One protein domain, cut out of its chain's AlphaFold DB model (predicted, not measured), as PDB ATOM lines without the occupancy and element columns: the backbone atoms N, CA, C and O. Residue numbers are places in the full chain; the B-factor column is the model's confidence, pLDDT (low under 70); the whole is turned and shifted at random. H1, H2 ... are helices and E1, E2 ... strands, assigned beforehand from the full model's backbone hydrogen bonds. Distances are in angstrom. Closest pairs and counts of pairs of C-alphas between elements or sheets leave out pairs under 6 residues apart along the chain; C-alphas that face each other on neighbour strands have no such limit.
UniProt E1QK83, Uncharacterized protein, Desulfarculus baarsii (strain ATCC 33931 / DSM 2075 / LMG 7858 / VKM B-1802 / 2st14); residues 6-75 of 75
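Overview. This is residues 6 to 75 of the 75 residues of an uncharacterized protein of Desulfarculus baarsii (strain ATCC 33931 / DSM 2075 / LMG 7858 / VKM B-1802 / 2st14) (UniProt E1QK83). A strongly twisted sheet of three strands, E1, E2 and E3, has one long helix, H1, lying slantwise over one of its faces, and the other face is bare. The second half of the helix, from residue 62 on, runs out past the sheet and sticks out as an arm with residues 62 to 75. The printed part has 70 residues, with three named strands and then one named helix along the chain, E1 E2 E3 H1; the sheet has the order E1, E2, E3 and is antiparallel, and the class is mixed, helices and strands. The whole is loose, with a radius of gyration of the C-alphas of 13.9 A, and its C-alphas span 45 by 23 by 17 A.

Arrangement. E1, residues 6 to 14, and E2, residues 20 to 28, are antiparallel neighbours at 164 degrees between their directions and form a hairpin; N 8 and O 25, 2.9 A apart, and N 23 and O 11, also 2.9 A, are within hydrogen-bond range. E2 forms a second hairpin with E3, residues 31 to 39, antiparallel at 157 degrees, with N 22 and O 37 at 2.8 A and N 33 and O 26 at 2.8 A. The three make a meander, each strand the antiparallel neighbour of the one before, with E1 and E3 as edge strands and E2 as the inner one. H1, residues 47 to 74, is on one face of this sheet, an arrangement of two layers, at a height over the sheet of 5.6 A. It lies over E2, E3 and, only just, E1, on which 3 of its C-alphas fall. On the local plane its line and that of E3 stand at 58 degrees, slantwise to the strands, but only just. The closest C-alphas of E3 and H1 are those of Val 37 and Ala 54, 6.1 A apart; those of E2 and H1 are Val 22 and Ala 54, 6.6 A. In H1 every O i to N i+4 pair is within hydrogen-bond range.

Along the chain. E1 begins at C-alpha 6, at (50.205, -15.147, -17.845), and is 24.2 A long from first to last C-alpha. E2 measures 25.0 A and E3 24.9 A, E3 ending at C-alpha 39, at (35.572, -11.758, -3.828). H1 is 40.6 A long and ends at C-alpha 74, at (37.398, -0.820, -34.962).

Size, cuts and confidence. The two C-alphas farthest apart are those of Gly 44 and Asp 75, 46.2 A. Without residues 62 to 75, which stand free, the body spans 37 by 17 by 16 A. The printed part has no cut. The links E1 to E2 and E2 to E3 are tight, and E3 to H1 is short. The mean pLDDT of the printed part is 93.1, and no printed residue is under 70.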
ATOM      1  N   SER A   6      50.198 -14.270 -19.020       90.38
ATOM      2  CA  SER A   6      50.205 -15.147 -17.845       90.38
ATOM      3  C   SER A   6      49.701 -14.410 -16.615       90.38
ATOM      4  O   SER A   6      49.869 -13.200 -16.490       90.38
ATOM      5  N   ALA A   7      49.064 -15.141 -15.704       92.94
ATOM      6  CA  ALA A   7      48.575 -14.600 -14.446       92.94
ATOM      7  C   ALA A   7      49.025 -15.490 -13.289       92.94
ATOM      8  O   ALA A   7      48.832 -16.708 -13.311       92.94
ATOM      9  N   LYS A   8      49.596 -14.873 -12.258       95.00
ATOM     10  CA  LYS A   8      50.020 -15.535 -11.026       95.00
ATOM     11  C   LYS A   8      49.273 -14.926  -9.851       95.00
ATOM     12  O   LYS A   8      49.305 -13.718  -9.669       95.00
ATOM     13  N   LEU A   9      48.636 -15.760  -9.035       96.25
ATOM     14  CA  LEU A   9      48.094 -15.326  -7.749       96.25
ATOM     15  C   LEU A   9      49.259 -15.056  -6.790       96.25
ATOM     16  O   LEU A   9      50.127 -15.916  -6.623       96.25
ATOM     17  N   THR A  10      49.294 -13.871  -6.188       96.88
ATOM     18  CA  THR A  10      50.403 -13.425  -5.329       96.88
ATOM     19  C   THR A  10      50.000 -13.241  -3.873       96.88
ATOM     20  O   THR A  10      50.843 -13.431  -3.000       96.88
ATOM     21  N   LYS A  11      48.736 -12.900  -3.597       96.19
ATOM     22  CA  LYS A  11      48.244 -12.658  -2.236       96.19
ATOM     23  C   LYS A  11      46.739 -12.900  -2.133       96.19
ATOM     24  O   LYS A  11      46.011 -12.634  -3.089       96.19
ATOM     25  N   ILE A  12      46.287 -13.370  -0.973       95.75
ATOM     26  CA  ILE A  12      44.877 -13.417  -0.572       95.75
ATOM     27  C   ILE A  12      44.798 -12.841   0.839       95.75
ATOM     28  O   ILE A  12      45.452 -13.367   1.736       95.75
ATOM     29  N   ASP A  13      43.980 -11.810   1.024       94.88
ATOM     30  CA  ASP A  13      43.654 -11.250   2.334       94.88
ATOM     31  C   ASP A  13      42.156 -11.422   2.583       94.88
ATOM     32  O   ASP A  13      41.328 -10.926   1.815       94.88
ATOM     33  N   ALA A  14      41.797 -12.107   3.666       93.25
ATOM     34  CA  ALA A  14      40.419 -12.131   4.136       93.25
ATOM     35  C   ALA A  14      40.011 -10.738   4.644       93.25
ATOM     36  O   ALA A  14      40.815 -10.018   5.241       93.25
ATOM     37  N   ARG A  15      38.754 -10.363   4.414       93.56
ATOM     38  CA  ARG A  15      38.161  -9.108   4.886       93.56
ATOM     39  C   ARG A  15      37.260  -9.376   6.089       93.56
ATOM     40  O   ARG A  15      36.686 -10.453   6.228       93.56
ATOM     41  N   SER A  16      37.107  -8.370   6.944       92.00
ATOM     42  CA  SER A  16      36.282  -8.448   8.157       92.00
ATOM     43  C   SER A  16      34.780  -8.572   7.884       92.00
ATOM     44  O   SER A  16      34.041  -9.020   8.751       92.00
ATOM     45  N   ASP A  17      34.323  -8.187   6.695       93.06
ATOM     46  CA  ASP A  17      32.930  -8.296   6.244       93.06
ATOM     47  C   ASP A  17      32.596  -9.661   5.619       93.06
ATOM     48  O   ASP A  17      31.516  -9.850   5.062       93.06
ATOM     49  N   GLY A  18      33.516 -10.625   5.696       91.69
ATOM     50  CA  GLY A  18      33.332 -11.943   5.101       91.69
ATOM     51  C   GLY A  18      33.664 -12.007   3.609       91.69
ATOM     52  O   GLY A  18      33.406 -13.035   2.983       91.69
ATOM     53  N   GLY A  19      34.239 -10.955   3.022       95.38
ATOM     54  CA  GLY A  19      34.854 -10.999   1.696       95.38
ATOM     55  C   GLY A  19      36.336 -11.403   1.722       95.38
ATOM     56  O   GLY A  19      36.918 -11.717   2.760       95.38
ATOM     57  N   ALA A  20      36.975 -11.355   0.557       96.12
ATOM     58  CA  ALA A  20      38.420 -11.463   0.400       96.12
ATOM     59  C   ALA A  20      38.919 -10.540  -0.719       96.12
ATOM     60  O   ALA A  20      38.254 -10.359  -1.742       96.12
ATOM     61  N   ASN A  21      40.113  -9.983  -0.542       95.81
ATOM     62  CA  ASN A  21      40.864  -9.317  -1.597       95.81
ATOM     63  C   ASN A  21      41.944 -10.274  -2.104       95.81
ATOM     64  O   ASN A  21      42.676 -10.874  -1.319       95.81
ATOM     65  N   VAL A  22      42.035 -10.440  -3.420       97.56
ATOM     66  CA  VAL A  22      42.996 -11.337  -4.069       97.56
ATOM     67  C   VAL A  22      43.821 -10.545  -5.064       97.56
ATOM     68  O   VAL A  22      43.267  -9.821  -5.882       97.56
ATOM     69  N   TRP A  23      45.138 -10.702  -5.037       97.62
ATOM     70  CA  TRP A  23      46.036 -10.027  -5.967       97.62
ATOM     71  C   TRP A  23      46.592 -11.010  -6.977       97.62
ATOM     72  O   TRP A  23      47.078 -12.093  -6.630       97.62
ATOM     73  N   PHE A  24      46.546 -10.594  -8.236       97.25
ATOM     74  CA  PHE A  24      47.217 -11.262  -9.333       97.25
ATOM     75  C   PHE A  24      48.313 -10.371  -9.891       97.25
ATOM     76  O   PHE A  24      48.114  -9.176 -10.081       97.25
ATOM     77  N   GLN A  25      49.450 -10.968 -10.210       96.31
ATOM     78  CA  GLN A  25      50.397 -10.387 -11.142       96.31
ATOM     79  C   GLN A  25      50.055 -10.910 -12.536       96.31
ATOM     80  O   GLN A  25      50.139 -12.117 -12.776       96.31
ATOM     81  N   VAL A  26      49.651 -10.017 -13.434       93.50
ATOM     82  CA  VAL A  26      49.353 -10.326 -14.834       93.50
ATOM     83  C   VAL A  26      50.491  -9.801 -15.695       93.50
ATOM     84  O   VAL A  26      50.825  -8.621 -15.631       93.50
ATOM     85  N   ARG A  27      51.098 -10.675 -16.494       91.88
ATOM     86  CA  ARG A  27      52.099 -10.313 -17.496       91.88
ATOM     87  C   ARG A  27      51.450 -10.296 -18.873       91.88
ATOM     88  O   ARG A  27      50.824 -11.286 -19.248       91.88
ATOM     89  N   LEU A  28      51.625  -9.192 -19.595       88.00
ATOM     90  CA  LEU A  28      51.158  -8.963 -20.963       88.00
ATOM     91  C   LEU A  28      52.369  -8.535 -21.802       88.00
ATOM     92  O   LEU A  28      52.725  -7.357 -21.819       88.00
ATOM     93  N   GLY A  29      53.058  -9.500 -22.417       87.38
ATOM     94  CA  GLY A  29      54.371  -9.247 -23.017       87.38
ATOM     95  C   GLY A  29      55.350  -8.694 -21.972       87.38
ATOM     96  O   GLY A  29      55.612  -9.339 -20.950       87.38
ATOM     97  N   ASP A  30      55.835  -7.471 -22.193       89.19
ATOM     98  CA  ASP A  30      56.778  -6.792 -21.293       89.19
ATOM     99  C   ASP A  30      56.098  -6.055 -20.127       89.19
ATOM    100  O   ASP A  30      56.752  -5.708 -19.140       89.19
ATOM    101  N   TYR A  31      54.778  -5.866 -20.185       88.62
ATOM    102  CA  TYR A  31      54.030  -5.196 -19.128       88.62
ATOM    103  C   TYR A  31      53.713  -6.152 -17.980       88.62
ATOM    104  O   TYR A  31      53.291  -7.292 -18.185       88.62
ATOM    105  N   VAL A  32      53.868  -5.659 -16.750       92.25
ATOM    106  CA  VAL A  32      53.470  -6.356 -15.523       92.25
ATOM    107  C   VAL A  32      52.457  -5.497 -14.779       92.25
ATOM    108  O   VAL A  32      52.757  -4.378 -14.370       92.25
ATOM    109  N   LEU A  33      51.262  -6.041 -14.588       92.62
ATOM    110  CA  LEU A  33      50.143  -5.397 -13.912       92.62
ATOM    111  C   LEU A  33      49.867  -6.111 -12.590       92.62
ATOM    112  O   LEU A  33      49.807  -7.341 -12.541       92.62
ATOM    113  N   ASN A  34      49.667  -5.345 -11.520       94.62
ATOM    114  CA  ASN A  34      49.150  -5.870 -10.260       94.62
ATOM    115  C   ASN A  34      47.638  -5.638 -10.229       94.62
ATOM    116  O   ASN A  34      47.185  -4.505 -10.085       94.62
ATOM    117  N   THR A  35      46.869  -6.712 -10.365       94.12
ATOM    118  CA  THR A  35      45.414  -6.668 -10.513       94.12
ATOM    119  C   THR A  35      44.739  -7.165  -9.234       94.12
ATOM    120  O   THR A  35      44.756  -8.374  -8.973       94.12
ATOM    121  N   PRO A  36      44.142  -6.273  -8.420       94.81
ATOM    122  CA  PRO A  36      43.303  -6.680  -7.304       94.81
ATOM    123  C   PRO A  36      41.941  -7.182  -7.807       94.81
ATOM    124  O   PRO A  36      41.329  -6.602  -8.702       94.81
ATOM    125  N   VAL A  37      41.456  -8.263  -7.208       95.88
ATOM    126  CA  VAL A  37      40.135  -8.845  -7.432       95.88
ATOM    127  C   VAL A  37      39.458  -9.015  -6.085       95.88
ATOM    128  O   VAL A  37      39.952  -9.719  -5.206       95.88
ATOM    129  N   THR A  38      38.293  -8.402  -5.950       95.25
ATOM    130  CA  THR A  38      37.448  -8.560  -4.775       95.25
ATOM    131  C   THR A  38      36.509  -9.750  -4.949       95.25
ATOM    132  O   THR A  38      35.844  -9.892  -5.982       95.25
ATOM    133  N   VAL A  39      36.469 -10.607  -3.933       95.12
ATOM    134  CA  VAL A  39      35.572 -11.758  -3.828       95.12
ATOM    135  C   VAL A  39      34.650 -11.532  -2.636       95.12
ATOM    136  O   VAL A  39      35.106 -11.474  -1.500       95.12
ATOM    137  N   GLU A  40      33.356 -11.403  -2.899       94.56
ATOM    138  CA  GLU A  40      32.332 -11.317  -1.855       94.56
ATOM    139  C   GLU A  40      31.897 -12.723  -1.415       94.56
ATOM    140  O   GLU A  40      32.003 -13.675  -2.192       94.56
ATOM    141  N   GLY A  41      31.413 -12.864  -0.177       89.62
ATOM    142  CA  GLY A  41      30.916 -14.149   0.337       89.62
ATOM    143  C   GLY A  41      31.996 -15.229   0.479       89.62
ATOM    144  O   GLY A  41      31.741 -16.404   0.232       89.62
ATOM    145  N   ALA A  42      33.214 -14.836   0.856       89.12
ATOM    146  CA  ALA A  42      34.333 -15.738   1.119       89.12
ATOM    147  C   ALA A  42      34.326 -16.323   2.549       89.12
ATOM    148  O   ALA A  42      35.141 -17.193   2.858       89.12
ATOM    149  N   ALA A  43      33.434 -15.856   3.427       87.38
ATOM    150  CA  ALA A  43      33.319 -16.324   4.803       87.38
ATOM    151  C   ALA A  43      33.122 -17.848   4.864       87.38
ATOM    152  O   ALA A  43      32.204 -18.395   4.257       87.38
ATOM    153  N   GLY A  44      33.998 -18.535   5.600       84.25
ATOM    154  CA  GLY A  44      33.959 -19.992   5.748       84.25
ATOM    155  C   GLY A  44      34.425 -20.788   4.521       84.25
ATOM    156  O   GLY A  44      34.512 -22.010   4.606       84.25
ATOM    157  N   ALA A  45      34.760 -20.134   3.404       88.88
ATOM    158  CA  ALA A  45      35.385 -20.794   2.265       88.88
ATOM    159  C   ALA A  45      36.878 -21.025   2.533       88.88
ATOM    160  O   ALA A  45      37.570 -20.175   3.099       88.88
ATOM    161  N   ASP A  46      37.405 -22.161   2.075       92.06
ATOM    162  CA  ASP A  46      38.848 -22.364   2.077       92.06
ATOM    163  C   ASP A  46      39.548 -21.438   1.058       92.06
ATOM    164  O   ASP A  46      38.959 -20.931   0.092       92.06
ATOM    165  N   MET A  47      40.849 -21.218   1.256       87.50
ATOM    166  CA  MET A  47      41.633 -20.324   0.398       87.50
ATOM    167  C   MET A  47      41.732 -20.813  -1.058       87.50
ATOM    168  O   MET A  47      41.915 -20.002  -1.971       87.50
ATOM    169  N   ALA A  48      41.589 -22.117  -1.314       92.38
ATOM    170  CA  ALA A  48      41.626 -22.665  -2.667       92.38
ATOM    171  C   ALA A  48      40.343 -22.320  -3.445       92.38
ATOM    172  O   ALA A  48      40.415 -21.942  -4.624       92.38
ATOM    173  N   ALA A  49      39.187 -22.380  -2.781       94.56
ATOM    174  CA  ALA A  49      37.897 -21.949  -3.292       94.56
ATOM    175  C   ALA A  49      37.902 -20.443  -3.578       94.56
ATOM    176  O   ALA A  49      37.551 -20.041  -4.693       94.56
ATOM    177  N   VAL A  50      38.403 -19.622  -2.645       95.19
ATOM    178  CA  VAL A  50      38.593 -18.172  -2.855       95.19
ATOM    179  C   VAL A  50      39.478 -17.907  -4.074       95.19
ATOM    180  O   VAL A  50      39.093 -17.153  -4.973       95.19
ATOM    181  N   GLY A  51      40.613 -18.601  -4.190       95.38
ATOM    182  CA  GLY A  51      41.494 -18.491  -5.352       95.38
ATOM    183  C   GLY A  51      40.821 -18.892  -6.673       95.38
ATOM    184  O   GLY A  51      41.057 -18.266  -7.709       95.38
ATOM    185  N   LYS A  52      39.955 -19.915  -6.674       95.69
ATOM    186  CA  LYS A  52      39.186 -20.330  -7.864       95.69
ATOM    187  C   LYS A  52      38.146 -19.281  -8.266       95.69
ATOM    188  O   LYS A  52      38.029 -18.991  -9.458       95.69
ATOM    189  N   MET A  53      37.427 -18.705  -7.303       95.38
ATOM    190  CA  MET A  53      36.472 -17.617  -7.548       95.38
ATOM    191  C   MET A  53      37.175 -16.388  -8.128       95.38
ATOM    192  O   MET A  53      36.758 -15.866  -9.164       95.38
ATOM    193  N   ALA A  54      38.301 -15.997  -7.532       96.75
ATOM    194  CA  ALA A  54      39.096 -14.865  -7.990       96.75
ATOM    195  C   ALA A  54      39.636 -15.067  -9.417       96.75
ATOM    196  O   ALA A  54      39.528 -14.165 -10.244       96.75
ATOM    197  N   ARG A  55      40.128 -16.272  -9.754       95.75
ATOM    198  CA  ARG A  55      40.573 -16.610 -11.123       95.75
ATOM    199  C   ARG A  55      39.451 -16.490 -12.155       95.75
ATOM    200  O   ARG A  55      39.678 -15.949 -13.233       95.75
ATOM    201  N   ARG A  56      38.243 -16.968 -11.833       95.62
ATOM    202  CA  ARG A  56      37.073 -16.831 -12.723       95.62
ATOM    203  C   ARG A  56      36.723 -15.366 -12.964       95.62
ATOM    204  O   ARG A  56      36.453 -14.984 -14.098       95.62
ATOM    205  N   ARG A  57      36.763 -14.541 -11.915       95.12
ATOM    206  CA  ARG A  57      36.463 -13.110 -12.029       95.12
ATOM    207  C   ARG A  57      37.540 -12.356 -12.812       95.12
ATOM    208  O   ARG A  57      37.186 -11.553 -13.669       95.12
ATOM    209  N   LEU A  58      38.819 -12.684 -12.612       94.94
ATOM    210  CA  LEU A  58      39.919 -12.162 -13.431       94.94
ATOM    211  C   LEU A  58      39.739 -12.508 -14.916       94.94
ATOM    212  O   LEU A  58      39.895 -11.633 -15.760       94.94
ATOM    213  N   ALA A  59      39.375 -13.753 -15.242       92.50
ATOM    214  CA  ALA A  59      39.134 -14.160 -16.627       92.50
ATOM    215  C   ALA A  59      38.013 -13.335 -17.287       92.50
ATOM    216  O   ALA A  59      38.157 -12.913 -18.432       92.50
ATOM    217  N   GLY A  60      36.935 -13.047 -16.549       93.94
ATOM    218  CA  GLY A  60      35.864 -12.165 -17.019       93.94
ATOM    219  C   GLY A  60      36.334 -10.730 -17.285       93.94
ATOM    220  O   GLY A  60      35.980 -10.158 -18.311       93.94
ATOM    221  N   LEU A  61      37.174 -10.169 -16.407       91.12
ATOM    222  CA  LEU A  61      37.762  -8.835 -16.606       91.12
ATOM    223  C   LEU A  61      38.677  -8.787 -17.834       91.12
ATOM    224  O   LEU A  61      38.604  -7.835 -18.604       91.12
ATOM    225  N   ILE A  62      39.503  -9.817 -18.043       89.69
ATOM    226  CA  ILE A  62      40.371  -9.918 -19.225       89.69
ATOM    227  C   ILE A  62      39.527  -9.989 -20.503       89.69
ATOM    228  O   ILE A  62      39.826  -9.287 -21.464       89.69
ATOM    229  N   ALA A  63      38.458 -10.792 -20.513       90.94
ATOM    230  CA  ALA A  63      37.563 -10.884 -21.665       90.94
ATOM    231  C   ALA A  63      36.872  -9.543 -21.972       90.94
ATOM    232  O   ALA A  63      36.813  -9.138 -23.131       90.94
ATOM    233  N   ALA A  64      36.402  -8.831 -20.942       93.06
ATOM    234  CA  ALA A  64      35.808  -7.503 -21.097       93.06
ATOM    235  C   ALA A  64      36.822  -6.475 -21.625       93.06
ATOM    236  O   ALA A  64      36.507  -5.723 -22.543       93.06
ATOM    237  N   LEU A  65      38.055  -6.483 -21.104       89.56
ATOM    238  CA  LEU A  65      39.131  -5.613 -21.581       89.56
ATOM    239  C   LEU A  65      39.494  -5.902 -23.043       89.56
ATOM    240  O   LEU A  65      39.697  -4.969 -23.815       89.56
ATOM    241  N   ALA A  66      39.553  -7.176 -23.440       88.81
ATOM    242  CA  ALA A  66      39.821  -7.558 -24.824       88.81
ATOM    243  C   ALA A  66      38.710  -7.080 -25.774       88.81
ATOM    244  O   ALA A  66      39.006  -6.564 -26.849       88.81
ATOM    245  N   ALA A  67      37.443  -7.205 -25.364       93.94
ATOM    246  CA  ALA A  67      36.308  -6.699 -26.135       93.94
ATOM    247  C   ALA A  67      36.348  -5.168 -26.282       93.94
ATOM    248  O   ALA A  67      36.155  -4.655 -27.381       93.94
ATOM    249  N   GLU A  68      36.658  -4.448 -25.203       96.19
ATOM    250  CA  GLU A  68      36.787  -2.987 -25.215       96.19
ATOM    251  C   GLU A  68      37.980  -2.514 -26.059       96.19
ATOM    252  O   GLU A  68      37.854  -1.576 -26.838       96.19
ATOM    253  N   THR A  69      39.118  -3.206 -25.976       92.12
ATOM    254  CA  THR A  69      40.295  -2.904 -26.809       92.12
ATOM    255  C   THR A  69      39.973  -3.089 -28.287       92.12
ATOM    256  O   THR A  69      40.362  -2.265 -29.107       92.12
ATOM    257  N   LYS A  70      39.238  -4.154 -28.637       94.00
ATOM    258  CA  LYS A  70      38.788  -4.372 -30.013       94.00
ATOM    259  C   LYS A  70      37.902  -3.221 -30.494       94.00
ATOM    260  O   LYS A  70      38.119  -2.730 -31.591       94.00
ATOM    261  N   ARG A  71      36.967  -2.758 -29.657       96.50
ATOM    262  CA  ARG A  71      36.102  -1.611 -29.967       96.50
ATOM    263  C   ARG A  71      36.910  -0.364 -30.336       96.50
ATOM    264  O   ARG A  71      36.607   0.250 -31.341       96.50
ATOM    265  N   TRP A  72      37.970  -0.042 -29.588       96.75
ATOM    266  CA  TRP A  72      38.834   1.111 -29.897       96.75
ATOM    267  C   TRP A  72      39.631   0.985 -31.199       96.75
ATOM    268  O   TRP A  72      40.088   1.997 -31.710       96.75
ATOM    269  N   LEU A  73      39.891  -0.236 -31.671       94.62
ATOM    270  CA  LEU A  73      40.631  -0.479 -32.915       94.62
ATOM    271  C   LEU A  73      39.714  -0.512 -34.143       94.62
ATOM    272  O   LEU A  73      40.197  -0.320 -35.257       94.62
ATOM    273  N   ASP A  74      38.433  -0.818 -33.929       93.56
ATOM    274  CA  ASP A  74      37.398  -0.820 -34.962       93.56
ATOM    275  C   ASP A  74      36.801   0.597 -35.184       93.56
ATOM    276  O   ASP A  74      36.194   0.826 -36.232       93.56
ATOM    277  N   ASP A  75      36.980   1.519 -34.221       78.19
ATOM    278  CA  ASP A  75      36.628   2.957 -34.275       78.19
ATOM    279  C   ASP A  75      37.716   3.803 -34.981       78.19
ATOM    280  O   ASP A  75      37.341   4.737 -35.733       78.19
TER     281      ASP A  75